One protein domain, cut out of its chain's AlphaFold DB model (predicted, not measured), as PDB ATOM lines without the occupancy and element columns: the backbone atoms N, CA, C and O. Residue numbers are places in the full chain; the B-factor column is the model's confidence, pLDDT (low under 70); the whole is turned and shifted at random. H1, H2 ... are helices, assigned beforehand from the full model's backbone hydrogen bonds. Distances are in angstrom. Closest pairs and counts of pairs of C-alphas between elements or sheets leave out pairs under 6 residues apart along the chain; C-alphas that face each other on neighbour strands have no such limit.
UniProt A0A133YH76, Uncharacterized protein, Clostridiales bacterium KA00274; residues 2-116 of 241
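Overview. This is residues 2 to 116 of the 241 residues of an uncharacterized protein of Clostridiales bacterium KA00274 (UniProt A0A133YH76). H3 and H4 lie side by side as a helical hairpin, and H2 meets H4 near their last residues to make an open V, with short H1 packed on H4 at its mouth. The 115 printed residues have four named helices, H1 to H4, and no named strand: all helix. The whole is loose, radius of gyration of the C-alphas 16.6 A, spanning 52 by 29 by 21 A.

Along the chain. Find C-alpha 2 at (148.236, 221.112, 242.966), where H1, residues 2 to 9, begins. H2, residues 24 to 48, runs 35.7 A; H3, residues 58 to 79, 29.8 A. H4, residues 84 to 113, runs 41.9 A to (160.170, 187.450, 232.078).

Arrangement. At the hub, H4, residues 91 to 95 alone touch H1, closest C-alphas Leu 8 and Gln 94, 6.1 A. H2 touches H4 at a steep tilt of 48 degrees, closest C-alphas Phe 42 and Leu 113, 6.3 A. The hairpin H3 and H4 has a shallow tilt of 25 degrees, closest C-alphas Gly 65 and Ala 100, 5.0 A. O i to N i+4 pairs are within hydrogen-bond range throughout H1 and H2, 15 of 18 in H3, 23 of 26 in H4.

Size, cuts and confidence. The printed part has no cut. The link H1 to H2 is long. pLDDT is under 70 at residues 2, 15 to 24 and 50 to 56.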
ATOM      1  N   ASP A   2     149.529 221.663 242.528       67.12
ATOM      2  CA  ASP A   2     148.236 221.112 242.966       67.12
ATOM      3  C   ASP A   2     147.853 219.740 242.388       67.12
ATOM      4  O   ASP A   2     147.193 218.930 243.037       67.12
ATOM      5  N   PHE A   3     148.277 219.469 241.153       70.38
ATOM      6  CA  PHE A   3     148.025 218.208 240.464       70.38
ATOM      7  C   PHE A   3     148.889 217.046 240.983       70.38
ATOM      8  O   PHE A   3     148.397 215.941 241.217       70.38
ATOM      9  N   LEU A   4     150.189 217.285 241.170       71.31
ATOM     10  CA  LEU A   4     151.103 216.277 241.716       71.31
ATOM     11  C   LEU A   4     150.761 215.992 243.177       71.31
ATOM     12  O   LEU A   4     150.781 214.835 243.590       71.31
ATOM     13  N   GLU A   5     150.367 217.033 243.914       79.00
ATOM     14  CA  GLU A   5     149.894 216.937 245.295       79.00
ATOM     15  C   GLU A   5     148.724 215.964 245.419       79.00
ATOM     16  O   GLU A   5     148.840 214.963 246.124       79.00
ATOM     17  N   GLY A   6     147.645 216.176 244.659       75.06
ATOM     18  CA  GLY A   6     146.482 215.293 244.720       75.06
ATOM     19  C   GLY A   6     146.775 213.861 244.291       75.06
ATOM     20  O   GLY A   6     146.174 212.920 244.811       75.06
ATOM     21  N   THR A   7     147.754 213.673 243.402       75.81
ATOM     22  CA  THR A   7     148.107 212.330 242.952       75.81
ATOM     23  C   THR A   7     148.955 211.548 243.953       75.81
ATOM     24  O   THR A   7     148.760 210.344 244.112       75.81
ATOM     25  N   LEU A   8     149.925 212.213 244.585       81.19
ATOM     26  CA  LEU A   8     150.902 211.582 245.472       81.19
ATOM     27  C   LEU A   8     150.386 211.474 246.911       81.19
ATOM     28  O   LEU A   8     150.550 210.429 247.540       81.19
ATOM     29  N   LEU A   9     149.743 212.534 247.409       80.06
ATOM     30  CA  LEU A   9     149.207 212.611 248.773       80.06
ATOM     31  C   LEU A   9     147.858 211.891 248.895       80.06
ATOM     32  O   LEU A   9     147.517 211.417 249.973       80.06
ATOM     33  N   GLY A  10     147.112 211.770 247.795       75.44
ATOM     34  CA  GLY A  10     145.788 211.158 247.779       75.44
ATOM     35  C   GLY A  10     144.654 212.139 248.120       75.44
ATOM     36  O   GLY A  10     144.886 213.283 248.518       75.44
ATOM     37  N   PRO A  11     143.393 211.704 247.946       70.12
ATOM     38  CA  PRO A  11     142.221 212.577 248.019       70.12
ATOM     39  C   PRO A  11     141.877 213.046 249.436       70.12
ATOM     40  O   PRO A  11     141.175 214.044 249.575       70.12
ATOM     41  N   LEU A  12     142.328 212.334 250.474       71.69
ATOM     42  CA  LEU A  12     142.077 212.703 251.871       71.69
ATOM     43  C   LEU A  12     142.936 213.902 252.298       71.69
ATOM     44  O   LEU A  12     142.500 214.752 253.072       71.69
ATOM     45  N   TRP A  13     144.159 213.965 251.772       72.00
ATOM     46  CA  TRP A  13     145.180 214.920 252.186       72.00
ATOM     47  C   TRP A  13     145.329 216.104 251.233       72.00
ATOM     48  O   TRP A  13     145.993 217.068 251.588       72.00
ATOM     49  N   SER A  14     144.729 216.067 250.044       70.38
ATOM     50  CA  SER A  14     144.800 217.155 249.064       70.38
ATOM     51  C   SER A  14     143.569 218.059 249.143       70.38
ATOM     52  O   SER A  14     142.454 217.600 248.920       70.38
ATOM     53  N   ASP A  15     143.763 219.352 249.416       59.81
ATOM     54  CA  ASP A  15     142.697 220.379 249.486       59.81
ATOM     55  C   ASP A  15     142.242 220.870 248.085       59.81
ATOM     56  O   ASP A  15     141.390 221.752 247.928       59.81
ATOM     57  N   THR A  16     142.831 220.304 247.029       57.12
ATOM     58  CA  THR A  16     142.643 220.721 245.634       57.12
ATOM     59  C   THR A  16     141.502 219.965 244.949       57.12
ATOM     60  O   THR A  16     141.061 218.904 245.390       57.12
ATOM     61  N   ASP A  17     141.028 220.501 243.817       55.94
ATOM     62  CA  ASP A  17     139.930 219.988 242.970       55.94
ATOM     63  C   ASP A  17     140.152 218.569 242.383       55.94
ATOM     64  O   ASP A  17     139.431 218.122 241.491       55.94
ATOM     65  N   TYR A  18     141.119 217.815 242.901       54.03
ATOM     66  CA  TYR A  18     141.446 216.452 242.497       54.03
ATOM     67  C   TYR A  18     140.265 215.475 242.662       54.03
ATOM     68  O   TYR A  18     140.170 214.482 241.946       54.03
ATOM     69  N   GLN A  19     139.319 215.769 243.563       54.09
ATOM     70  CA  GLN A  19     138.081 214.993 243.697       54.09
ATOM     71  C   GLN A  19     137.088 215.212 242.542       54.09
ATOM     72  O   GLN A  19     136.265 214.336 242.280       54.09
ATOM     73  N   THR A  20     137.109 216.363 241.856       58.31
ATOM     74  CA  THR A  20     136.077 216.695 240.857       58.31
ATOM     75  C   THR A  20     136.433 216.315 239.430       58.31
ATOM     76  O   THR A  20     135.519 216.103 238.629       58.31
ATOM     77  N   ARG A  21     137.721 216.202 239.081       63.38
ATOM     78  CA  ARG A  21     138.149 215.874 237.715       63.38
ATOM     79  C   ARG A  21     138.846 214.520 237.658       63.38
ATOM     80  O   ARG A  21     139.819 214.261 238.355       63.38
ATOM     81  N   ARG A  22     138.365 213.643 236.771       63.22
ATOM     82  CA  ARG A  22     139.060 212.390 236.449       63.22
ATOM     83  C   ARG A  22     140.348 212.722 235.707       63.22
ATOM     84  O   ARG A  22     140.318 213.227 234.589       63.22
ATOM     85  N   HIS A  23     141.479 212.418 236.325       67.94
ATOM     86  CA  HIS A  23     142.797 212.672 235.761       67.94
ATOM     87  C   HIS A  23     143.350 211.427 235.062       67.94
ATOM     88  O   HIS A  23     144.346 210.832 235.470       67.94
ATOM     89  N   THR A  24     142.671 211.019 233.990       69.50
ATOM     90  CA  THR A  24     143.023 209.845 233.177       69.50
ATOM     91  C   THR A  24     144.411 209.962 232.548       69.50
ATOM     92  O   THR A  24     145.137 208.973 232.515       69.50
ATOM     93  N   GLY A  25     144.815 211.164 232.118       74.12
ATOM     94  CA  GLY A  25     146.092 211.384 231.427       74.12
ATOM     95  C   GLY A  25     147.330 211.038 232.259       74.12
ATOM     96  O   GLY A  25     148.288 210.489 231.729       74.12
ATOM     97  N   PHE A  26     147.312 211.272 233.572       74.62
ATOM     98  CA  PHE A  26     148.466 210.949 234.418       74.62
ATOM     99  C   PHE A  26     148.532 209.475 234.803       74.62
ATOM    100  O   PHE A  26     149.620 208.916 234.880       74.62
ATOM    101  N   ASN A  27     147.381 208.817 234.966       72.62
ATOM    102  CA  ASN A  27     147.358 207.359 235.082       72.62
ATOM    103  C   ASN A  27     147.914 206.708 233.802       72.62
ATOM    104  O   ASN A  27     148.646 205.727 233.890       72.62
ATOM    105  N   LEU A  28     147.601 207.274 232.629       75.88
ATOM    106  CA  LEU A  28     148.160 206.834 231.350       75.88
ATOM    107  C   LEU A  28     149.672 207.066 231.298       75.88
ATOM    108  O   LEU A  28     150.395 206.147 230.939       75.88
ATOM    109  N   LEU A  29     150.159 208.240 231.716       80.56
ATOM    110  CA  LEU A  29     151.592 208.545 231.751       80.56
ATOM    111  C   LEU A  29     152.349 207.569 232.662       80.56
ATOM    112  O   LEU A  29     153.319 206.973 232.213       80.56
ATOM    113  N   ILE A  30     151.864 207.325 233.887       77.62
ATOM    114  CA  ILE A  30     152.458 206.330 234.799       77.62
ATOM    115  C   ILE A  30     152.470 204.938 234.163       77.62
ATOM    116  O   ILE A  30     153.488 204.253 234.222       77.62
ATOM    117  N   SER A  31     151.358 204.525 233.549       75.38
ATOM    118  CA  SER A  31     151.263 203.232 232.863       75.38
ATOM    119  C   SER A  31     152.277 203.129 231.720       75.38
ATOM    120  O   SER A  31     152.977 202.130 231.599       75.38
ATOM    121  N   LEU A  32     152.424 204.186 230.919       83.25
ATOM    122  CA  LEU A  32     153.386 204.243 229.821       83.25
ATOM    123  C   LEU A  32     154.832 204.203 230.329       83.25
ATOM    124  O   LEU A  32     155.651 203.477 229.773       83.25
ATOM    125  N   THR A  33     155.154 204.930 231.404       83.44
ATOM    126  CA  THR A  33     156.483 204.869 232.032       83.44
ATOM    127  C   THR A  33     156.775 203.472 232.569       83.44
ATOM    128  O   THR A  33     157.874 202.963 232.370       83.44
ATOM    129  N   PHE A  34     155.788 202.828 233.195       82.00
ATOM    130  CA  PHE A  34     155.905 201.443 233.637       82.00
ATOM    131  C   PHE A  34     156.176 200.509 232.452       82.00
ATOM    132  O   PHE A  34     157.076 199.682 232.517       82.00
ATOM    133  N   TRP A  35     155.446 200.664 231.350       83.94
ATOM    134  CA  TRP A  35     155.612 199.849 230.149       83.94
ATOM    135  C   TRP A  35     156.985 199.989 229.499       83.94
ATOM    136  O   TRP A  35     157.629 198.983 229.206       83.94
ATOM    137  N   LEU A  36     157.460 201.224 229.324       87.38
ATOM    138  CA  LEU A  36     158.809 201.493 228.822       87.38
ATOM    139  C   LEU A  36     159.868 200.841 229.711       87.38
ATOM    140  O   LEU A  36     160.833 200.259 229.219       87.38
ATOM    141  N   TYR A  37     159.664 200.909 231.024       82.81
ATOM    142  CA  TYR A  37     160.563 200.300 231.987       82.81
ATOM    143  C   TYR A  37     160.517 198.769 231.958       82.81
ATOM    144  O   TYR A  37     161.564 198.130 232.013       82.81
ATOM    145  N   LEU A  38     159.327 198.175 231.821       82.12
ATOM    146  CA  LEU A  38     159.151 196.729 231.677       82.12
ATOM    147  C   LEU A  38     159.867 196.218 230.431       82.12
ATOM    148  O   LEU A  38     160.589 195.228 230.498       82.12
ATOM    149  N   PHE A  39     159.711 196.927 229.313       84.38
ATOM    150  CA  PHE A  39     160.376 196.598 228.059       84.38
ATOM    151  C   PHE A  39     161.902 196.696 228.181       84.38
ATOM    152  O   PHE A  39     162.624 195.808 227.732       84.38
ATOM    153  N   TYR A  40     162.402 197.735 228.855       85.06
ATOM    154  CA  TYR A  40     163.826 197.871 229.151       85.06
ATOM    155  C   TYR A  40     164.355 196.727 230.031       85.06
ATOM    156  O   TYR A  40     165.402 196.153 229.731       85.06
ATOM    157  N   ALA A  41     163.629 196.374 231.095       80.25
ATOM    158  CA  ALA A  41     163.991 195.275 231.986       80.25
ATOM    159  C   ALA A  41     164.012 193.937 231.235       80.25
ATOM    160  O   ALA A  41     164.986 193.196 231.334       80.25
ATOM    161  N   PHE A  42     162.990 193.671 230.419       82.38
ATOM    162  CA  PHE A  42     162.921 192.496 229.554       82.38
ATOM    163  C   PHE A  42     164.124 192.412 228.608       82.38
ATOM    164  O   PHE A  42     164.794 191.383 228.545       82.38
ATOM    165  N   TYR A  43     164.457 193.507 227.921       85.19
ATOM    166  CA  TYR A  43     165.627 193.559 227.044       85.19
ATOM    167  C   TYR A  43     166.933 193.268 227.802       85.19
ATOM    168  O   TYR A  43     167.782 192.517 227.320       85.19
ATOM    169  N   ARG A  44     167.109 193.827 229.004       84.12
ATOM    170  CA  ARG A  44     168.330 193.657 229.812       84.12
ATOM    171  C   ARG A  44     168.496 192.254 230.381       84.12
ATOM    172  O   ARG A  44     169.607 191.727 230.305       84.12
ATOM    173  N   ILE A  45     167.422 191.658 230.898       83.25
ATOM    174  CA  ILE A  45     167.423 190.284 231.424       83.25
ATOM    175  C   ILE A  45     167.916 189.327 230.340       83.25
ATOM    176  O   ILE A  45     168.866 188.585 230.561       83.25
ATOM    177  N   ASN A  46     167.348 189.430 229.139       82.38
ATOM    178  CA  ASN A  46     167.645 188.493 228.063       82.38
ATOM    179  C   ASN A  46     168.964 188.778 227.319       82.38
ATOM    180  O   ASN A  46     169.512 187.877 226.696       82.38
ATOM    181  N   SER A  47     169.497 190.006 227.368       83.31
ATOM    182  CA  SER A  47     170.780 190.344 226.719       83.31
ATOM    183  C   SER A  47     171.997 190.191 227.630       83.31
ATOM    184  O   SER A  47     173.074 189.837 227.161       83.31
ATOM    185  N   SER A  48     171.852 190.497 228.921       79.31
ATOM    186  CA  SER A  48     172.982 190.633 229.850       79.31
ATOM    187  C   SER A  48     172.903 189.713 231.067       79.31
ATOM    188  O   SER A  48     173.788 189.781 231.916       79.31
ATOM    189  N   GLY A  49     171.836 188.913 231.204       73.06
ATOM    190  CA  GLY A  49     171.598 188.033 232.358       73.06
ATOM    191  C   GLY A  49     171.419 188.771 233.689       73.06
ATOM    192  O   GLY A  49     171.206 188.158 234.730       73.06
ATOM    193  N   THR A  50     171.506 190.103 233.679       69.81
ATOM    194  CA  THR A  50     171.370 190.936 234.867       69.81
ATOM    195  C   THR A  50     170.059 191.699 234.779       69.81
ATOM    196  O   THR A  50     169.860 192.496 233.856       69.81
ATOM    197  N   PRO A  51     169.139 191.485 235.735       61.66
ATOM    198  CA  PRO A  51     167.869 192.177 235.708       61.66
ATOM    199  C   PRO A  51     168.025 193.680 235.949       61.66
ATOM    200  O   PRO A  51     167.184 194.424 235.461       61.66
ATOM    201  N   PHE A  52     169.063 194.148 236.671       66.88
ATOM    202  CA  PHE A  52     169.158 195.552 237.100       66.88
ATOM    203  C   PHE A  52     170.558 196.042 237.530       66.88
ATOM    204  O   PHE A  52     171.401 195.246 237.914       66.88
ATOM    205  N   LEU A  53     170.747 197.376 237.556       57.00
ATOM    206  CA  LEU A  53     171.869 198.097 238.211       57.00
ATOM    207  C   LEU A  53     171.581 198.518 239.675       57.00
ATOM    208  O   LEU A  53     172.487 198.951 240.375       57.00
ATOM    209  N   LEU A  54     170.323 198.453 240.130       57.16
ATOM    210  CA  LEU A  54     169.856 199.005 241.420       57.16
ATOM    211  C   LEU A  54     168.968 198.035 242.229       57.16
ATOM    212  O   LEU A  54     168.529 198.366 243.325       57.16
ATOM    213  N   ALA A  55     168.667 196.840 241.716       56.06
ATOM    214  CA  ALA A  55     167.668 195.931 242.287       56.06
ATOM    215  C   ALA A  55     168.221 194.522 242.516       56.06
ATOM    216  O   ALA A  55     167.741 193.537 241.942       56.06
ATOM    217  N   ASP A  56     169.212 194.429 243.398       68.12
ATOM    218  CA  ASP A  56     169.742 193.129 243.808       68.12
ATOM    219  C   ASP A  56     168.764 192.389 244.725       68.12
ATOM    220  O   ASP A  56     168.560 191.192 244.549       68.12
ATOM    221  N   ASN A  57     168.039 193.094 245.605       80.50
ATOM    222  CA  ASN A  57     167.157 192.460 246.588       80.50
ATOM    223  C   ASN A  57     165.714 192.984 246.557       80.50
ATOM    224  O   ASN A  57     165.446 194.132 246.915       80.50
ATOM    225  N   PHE A  58     164.772 192.095 246.213       85.06
ATOM    226  CA  PHE A  58     163.321 192.324 246.327       85.06
ATOM    227  C   PHE A  58     162.927 192.773 247.741       85.06
ATOM    228  O   PHE A  58     162.155 193.719 247.909       85.06
ATOM    229  N   LEU A  59     163.506 192.126 248.758       88.06
ATOM    230  CA  LEU A  59     163.236 192.415 250.165       88.06
ATOM    231  C   LEU A  59     163.625 193.846 250.546       88.06
ATOM    232  O   LEU A  59     162.872 194.499 251.261       88.06
ATOM    233  N   ASN A  60     164.738 194.366 250.020       89.88
ATOM    234  CA  ASN A  60     165.203 195.716 250.343       89.88
ATOM    235  C   ASN A  60     164.228 196.771 249.817       89.88
ATOM    236  O   ASN A  60     163.811 197.655 250.562       89.88
ATOM    237  N   TRP A  61     163.816 196.655 248.553       89.75
ATOM    238  CA  TRP A  61     162.866 197.591 247.949       89.75
ATOM    239  C   TRP A  61     161.476 197.492 248.564       89.75
ATOM    240  O   TRP A  61     160.837 198.518 248.795       89.75
ATOM    241  N   THR A  62     161.039 196.277 248.898       90.81
ATOM    242  CA  THR A  62     159.780 196.058 249.615       90.81
ATOM    243  C   THR A  62     159.832 196.697 250.998       90.81
ATOM    244  O   THR A  62     158.932 197.450 251.349       90.81
ATOM    245  N   PHE A  63     160.908 196.475 251.757       93.00
ATOM    246  CA  PHE A  63     161.089 197.058 253.084       93.00
ATOM    247  C   PHE A  63     161.104 198.589 253.036       93.00
ATOM    248  O   PHE A  63     160.335 199.230 253.749       93.00
ATOM    249  N   ILE A  64     161.911 199.178 252.147       92.06
ATOM    250  CA  ILE A  64     161.962 200.631 251.930       92.06
ATOM    251  C   ILE A  64     160.567 201.148 251.560       92.06
ATOM    252  O   ILE A  64     160.060 202.068 252.199       92.06
ATOM    253  N   GLY A  65     159.908 200.515 250.588       91.69
ATOM    254  CA  GLY A  65     158.552 200.858 250.170       91.69
ATOM    255  C   GLY A  65     157.557 200.835 251.331       91.69
ATOM    256  O   GLY A  65     156.841 201.812 251.530       91.69
ATOM    257  N   CYS A  66     157.557 199.774 252.142       92.00
ATOM    258  CA  CYS A  66     156.699 199.629 253.318       92.00
ATOM    259  C   CYS A  66     156.978 200.688 254.393       92.00
ATOM    260  O   CYS A  66     156.037 201.258 254.943       92.00
ATOM    261  N   VAL A  67     158.248 200.996 254.675       93.75
ATOM    262  CA  VAL A  67     158.624 202.039 255.642       93.75
ATOM    263  C   VAL A  67     158.130 203.406 255.174       93.75
ATOM    264  O   VAL A  67     157.478 204.118 255.938       93.75
ATOM    265  N   LEU A  68     158.366 203.761 253.908       93.00
ATOM    266  CA  LEU A  68     157.842 205.005 253.340       93.00
ATOM    267  C   LEU A  68     156.310 205.028 253.316       93.00
ATOM    268  O   LEU A  68     155.703 206.084 253.492       93.00
ATOM    269  N   PHE A  69     155.676 203.877 253.115       90.50
ATOM    270  CA  PHE A  69     154.226 203.743 253.121       90.50
ATOM    271  C   PHE A  69     153.622 204.007 254.499       90.50
ATOM    272  O   PHE A  69     152.662 204.764 254.603       90.50
ATOM    273  N   LEU A  70     154.233 203.482 255.559       89.69
ATOM    274  CA  LEU A  70     153.832 203.757 256.940       89.69
ATOM    275  C   LEU A  70     154.155 205.196 257.372       89.69
ATOM    276  O   LEU A  70     153.392 205.805 258.118       89.69
ATOM    277  N   ALA A  71     155.257 205.771 256.880       90.44
ATOM    278  CA  ALA A  71     155.622 207.164 257.148       90.44
ATOM    279  C   ALA A  71     154.746 208.176 256.384       90.44
ATOM    280  O   ALA A  71     154.609 209.326 256.806       90.44
ATOM    281  N   SER A  72     154.134 207.757 255.272       90.31
ATOM    282  CA  SER A  72     153.309 208.587 254.390       90.31
ATOM    283  C   SER A  72     152.257 209.435 255.123       90.31
ATOM    284  O   SER A  72     152.308 210.659 254.982       90.31
ATOM    285  N   PRO A  73     151.338 208.862 255.928       86.12
ATOM    286  CA  PRO A  73     150.302 209.642 256.612       86.12
ATOM    287  C   PRO A  73     150.883 210.686 257.578       86.12
ATOM    288  O   PRO A  73     150.351 211.790 257.698       86.12
ATOM    289  N   LEU A  74     152.012 210.385 258.230       87.56
ATOM    290  CA  LEU A  74     152.692 211.323 259.129       87.56
ATOM    291  C   LEU A  74     153.271 212.518 258.362       87.56
ATOM    292  O   LEU A  74     153.141 213.661 258.800       87.56
ATOM    293  N   LEU A  75     153.866 212.270 257.195       89.25
ATOM    294  CA  LEU A  75     154.380 213.328 256.327       89.25
ATOM    295  C   LEU A  75     153.248 214.196 255.761       89.25
ATOM    296  O   LEU A  75     153.380 215.421 255.717       89.25
ATOM    297  N   CYS A  76     152.117 213.586 255.395       85.75
ATOM    298  CA  CYS A  76     150.931 214.302 254.920       85.75
ATOM    299  C   CYS A  76     150.369 215.271 255.976       85.75
ATOM    300  O   CYS A  76     149.953 216.377 255.632       85.75
ATOM    301  N   LEU A  77     150.417 214.911 257.265       83.31
ATOM    302  CA  LEU A  77     149.977 215.788 258.361       83.31
ATOM    303  C   LEU A  77     150.811 217.072 258.478       83.31
ATOM    304  O   LEU A  77     150.282 218.132 258.826       83.31
ATOM    305  N   ILE A  78     152.115 216.983 258.216       87.81
ATOM    306  CA  ILE A  78     153.058 218.100 258.364       87.81
ATOM    307  C   ILE A  78     153.107 218.949 257.079       87.81
ATOM    308  O   ILE A  78     153.388 220.146 257.143       87.81
ATOM    309  N   TYR A  79     152.750 218.362 255.932       88.56
ATOM    310  CA  TYR A  79     152.841 218.949 254.592       88.56
ATOM    311  C   TYR A  79     152.395 220.419 254.497       88.56
ATOM    312  O   TYR A  79     153.156 221.278 254.048       88.56
ATOM    313  N   TYR A  80     151.192 220.748 254.978       82.62
ATOM    314  CA  TYR A  80     150.642 222.106 254.855       82.62
ATOM    315  C   TYR A  80     151.339 223.150 255.728       82.62
ATOM    316  O   TYR A  80     151.285 224.340 255.414       82.62
ATOM    317  N   ARG A  81     152.014 222.720 256.796       85.31
ATOM    318  CA  ARG A  81     152.736 223.605 257.725       85.31
ATOM    319  C   ARG A  81     154.151 223.924 257.253       85.31
ATOM    320  O   ARG A  81     154.769 224.847 257.771       85.31
ATOM    321  N   CYS A  82     154.656 223.158 256.294       88.56
ATOM    322  CA  CYS A  82     156.011 223.290 255.789       88.56
ATOM    323  C   CYS A  82     156.152 224.410 254.746       88.56
ATOM    324  O   CYS A  82     155.219 224.642 253.963       88.56
ATOM    325  N   PRO A  83     157.334 225.059 254.672       93.50
ATOM    326  CA  PRO A  83     157.673 225.960 253.576       93.50
ATOM    327  C   PRO A  83     157.735 225.198 252.245       93.50
ATOM    328  O   PRO A  83     157.897 223.977 252.209       93.50
ATOM    329  N   LEU A  84     157.650 225.934 251.136       88.81
ATOM    330  CA  LEU A  84     157.558 225.385 249.778       88.81
ATOM    331  C   LEU A  84     158.679 224.379 249.443       88.81
ATOM    332  O   LEU A  84     158.403 223.334 248.863       88.81
ATOM    333  N   VAL A  85     159.915 224.626 249.889       92.00
ATOM    334  CA  VAL A  85     161.050 223.702 249.682       92.00
ATOM    335  C   VAL A  85     160.832 222.359 250.391       92.00
ATOM    336  O   VAL A  85     161.000 221.298 249.795       92.00
ATOM    337  N   ALA A  86     160.386 222.387 251.649       91.38
ATOM    338  CA  ALA A  86     160.108 221.171 252.409       91.38
ATOM    339  C   ALA A  86     158.892 220.405 251.853       91.38
ATOM    340  O   ALA A  86     158.861 219.178 251.917       91.38
ATOM    341  N   ARG A  87     157.925 221.095 251.231       89.88
ATOM    342  CA  ARG A  87     156.828 220.441 250.498       89.88
ATOM    343  C   ARG A  87     157.340 219.623 249.313       89.88
ATOM    344  O   ARG A  87     156.934 218.474 249.163       89.88
ATOM    345  N   PHE A  88     158.269 220.159 248.520       90.25
ATOM    346  CA  PHE A  88     158.902 219.401 247.433       90.25
ATOM    347  C   PHE A  88     159.691 218.191 247.940       90.25
ATOM    348  O   PHE A  88     159.624 217.126 247.325       90.25
ATOM    349  N   ALA A  89     160.379 218.317 249.077       92.12
ATOM    350  CA  ALA A  89     161.053 217.183 249.705       92.12
ATOM    351  C   ALA A  89     160.052 216.083 250.105       92.12
ATOM    352  O   ALA A  89     160.249 214.919 249.761       92.12
ATOM    353  N   ILE A  90     158.929 216.445 250.738       91.62
ATOM    354  CA  ILE A  90     157.871 215.489 251.103       91.62
ATOM    355  C   ILE A  90     157.264 214.832 249.856       91.62
ATOM    356  O   ILE A  90     157.104 213.614 249.827       91.62
ATOM    357  N   LEU A  91     156.970 215.603 248.804       90.56
ATOM    358  CA  LEU A  91     156.475 215.056 247.536       90.56
ATOM    359  C   LEU A  91     157.481 214.092 246.898       90.56
ATOM    360  O   LEU A  91     157.076 213.063 246.363       90.56
ATOM    361  N   SER A  92     158.779 214.381 246.995       90.69
ATOM    362  CA  SER A  92     159.842 213.508 246.482       90.69
ATOM    363  C   SER A  92     159.917 212.193 247.258       90.69
ATOM    364  O   SER A  92     160.049 211.135 246.650       90.69
ATOM    365  N   VAL A  93     159.749 212.231 248.583       92.81
ATOM    366  CA  VAL A  93     159.643 211.025 249.423       92.81
ATOM    367  C   VAL A  93     158.406 210.209 249.031       92.81
ATOM    368  O   VAL A  93     158.498 209.001 248.821       92.81
ATOM    369  N   GLN A  94     157.258 210.862 248.837       91.00
ATOM    370  CA  GLN A  94     156.036 210.189 248.385       91.00
ATOM    371  C   GLN A  94     156.184 209.576 246.991       91.00
ATOM    372  O   GLN A  94     155.686 208.482 246.743       91.00
ATOM    373  N   PHE A  95     156.890 210.248 246.085       90.06
ATOM    374  CA  PHE A  95     157.222 209.695 244.779       90.06
ATOM    375  C   PHE A  95     158.158 208.486 244.911       90.06
ATOM    376  O   PHE A  95     157.880 207.428 244.349       90.06
ATOM    377  N   GLY A  96     159.206 208.605 245.731       90.75
ATOM    378  CA  GLY A  96     160.156 207.535 246.027       90.75
ATOM    379  C   GLY A  96     159.492 206.277 246.588       90.75
ATOM    380  O   GLY A  96     159.881 205.173 246.224       90.75
ATOM    381  N   LYS A  97     158.430 206.422 247.389       92.38
ATOM    382  CA  LYS A  97     157.599 205.304 247.866       92.38
ATOM    383  C   LYS A  97     157.025 204.488 246.710       92.38
ATOM    384  O   LYS A  97     157.156 203.266 246.689       92.38
ATOM    385  N   TYR A  98     156.382 205.162 245.754       88.88
ATOM    386  CA  TYR A  98     155.812 204.493 244.587       88.88
ATOM    387  C   TYR A  98     156.906 203.850 243.745       88.88
ATOM    388  O   TYR A  98     156.750 202.700 243.357       88.88
ATOM    389  N   VAL A  99     158.021 204.552 243.518       88.69
ATOM    390  CA  VAL A  99     159.175 204.000 242.794       88.69
ATOM    391  C   VAL A  99     159.683 202.726 243.471       88.69
ATOM    392  O   VAL A  99     159.800 201.707 242.804       88.69
ATOM    393  N   ALA A 100     159.910 202.736 244.786       90.50
ATOM    394  CA  ALA A 100     160.394 201.570 245.528       90.50
ATOM    395  C   ALA A 100     159.446 200.364 245.418       90.50
ATOM    396  O   ALA A 100     159.891 199.250 245.147       90.50
ATOM    397  N   LEU A 101     158.136 200.583 245.569       90.00
ATOM    398  CA  LEU A 101     157.137 199.519 245.436       90.00
ATOM    399  C   LEU A 101     157.042 198.999 243.996       90.00
ATOM    400  O   LEU A 101     156.987 197.790 243.780       90.00
ATOM    401  N   TYR A 102     157.113 199.887 243.005       87.31
ATOM    402  CA  TYR A 102     157.180 199.490 241.602       87.31
ATOM    403  C   TYR A 102     158.427 198.657 241.299       87.31
ATOM    404  O   TYR A 102     158.313 197.624 240.648       87.31
ATOM    405  N   LEU A 103     159.599 199.056 241.796       86.25
ATOM    406  CA  LEU A 103     160.839 198.291 241.645       86.25
ATOM    407  C   LEU A 103     160.734 196.902 242.278       86.25
ATOM    408  O   LEU A 103     161.160 195.919 241.671       86.25
ATOM    409  N   ALA A 104     160.131 196.807 243.464       88.69
ATOM    410  CA  ALA A 104     159.860 195.526 244.105       88.69
ATOM    411  C   ALA A 104     158.946 194.651 243.232       88.69
ATOM    412  O   ALA A 104     159.260 193.489 242.982       88.69
ATOM    413  N   PHE A 105     157.865 195.217 242.697       87.69
ATOM    414  CA  PHE A 105     156.957 194.502 241.803       87.69
ATOM    415  C   PHE A 105     157.640 194.013 240.525       87.69
ATOM    416  O   PHE A 105     157.471 192.862 240.134       87.69
ATOM    417  N   PHE A 106     158.468 194.854 239.907       83.88
ATOM    418  CA  PHE A 106     159.265 194.466 238.749       83.88
ATOM    419  C   PHE A 106     160.212 193.320 239.057       83.88
ATOM    420  O   PHE A 106     160.298 192.384 238.274       83.88
ATOM    421  N   LYS A 107     160.910 193.367 240.195       84.56
ATOM    422  CA  LYS A 107     161.822 192.291 240.588       84.56
ATOM    423  C   LYS A 107     161.078 190.982 240.844       84.56
ATOM    424  O   LYS A 107     161.601 189.926 240.518       84.56
ATOM    425  N   TRP A 108     159.875 191.059 241.402       86.12
ATOM    426  CA  TRP A 108     159.003 189.900 241.568       86.12
ATOM    427  C   TRP A 108     158.530 189.327 240.223       86.12
ATOM    428  O   TRP A 108     158.468 188.113 240.071       86.12
ATOM    429  N   LEU A 109     158.260 190.186 239.235       85.69
ATOM    430  CA  LEU A 109     157.852 189.779 237.886       85.69
ATOM    431  C   LEU A 109     159.028 189.308 237.009       85.69
ATOM    432  O   LEU A 109     158.834 188.504 236.106       85.69
ATOM    433  N   ALA A 110     160.242 189.796 237.274       81.44
ATOM    434  CA  ALA A 110     161.457 189.525 236.508       81.44
ATOM    435  C   ALA A 110     161.749 188.039 236.228       81.44
ATOM    436  O   ALA A 110     162.021 187.740 235.067       81.44
ATOM    437  N   PRO A 111     161.686 187.100 237.196       79.62
ATOM    438  CA  PRO A 111     161.922 185.682 236.902       79.62
ATOM    439  C   PRO A 111     160.914 185.107 235.900       79.62
ATOM    440  O   PRO A 111     161.251 184.220 235.130       79.62
ATOM    441  N   SER A 112     159.693 185.641 235.853       82.56
ATOM    442  CA  SER A 112     158.676 185.228 234.879       82.56
ATOM    443  C   SER A 112     158.894 185.825 233.481       82.56
ATOM    444  O   SER A 112     158.181 185.462 232.551       82.56
ATOM    445  N   LEU A 113     159.826 186.775 233.335       78.81
ATOM    446  CA  LEU A 113     160.170 187.450 232.078       78.81
ATOM    447  C   LEU A 113     161.447 186.898 231.432       78.81
ATOM    448  O   LEU A 113     161.791 187.312 230.322       78.81
ATOM    449  N   GLU A 114     162.163 186.017 232.126       79.94
ATOM    450  CA  GLU A 114     163.309 185.312 231.571       79.94
ATOM    451  C   GLU A 114     162.796 184.293 230.553       79.94
ATOM    452  O   GLU A 114     162.119 183.325 230.900       79.94
ATOM    453  N   ILE A 115     163.052 184.563 229.273       79.31
ATOM    454  CA  ILE A 115     162.648 183.687 228.179       79.31
ATOM    455  C   ILE A 115     163.922 183.150 227.558       79.31
ATOM    456  O   ILE A 115     164.719 183.894 226.990       79.31
ATOM    457  N   ASP A 116     164.086 181.834 227.617       81.00
ATOM    458  CA  ASP A 116     165.121 181.170 226.847       81.00
ATOM    459  C   ASP A 116     164.742 181.219 225.365       81.00
ATOM    460  O   ASP A 116     164.046 180.346 224.852       81.00
TER     461      ASP A 116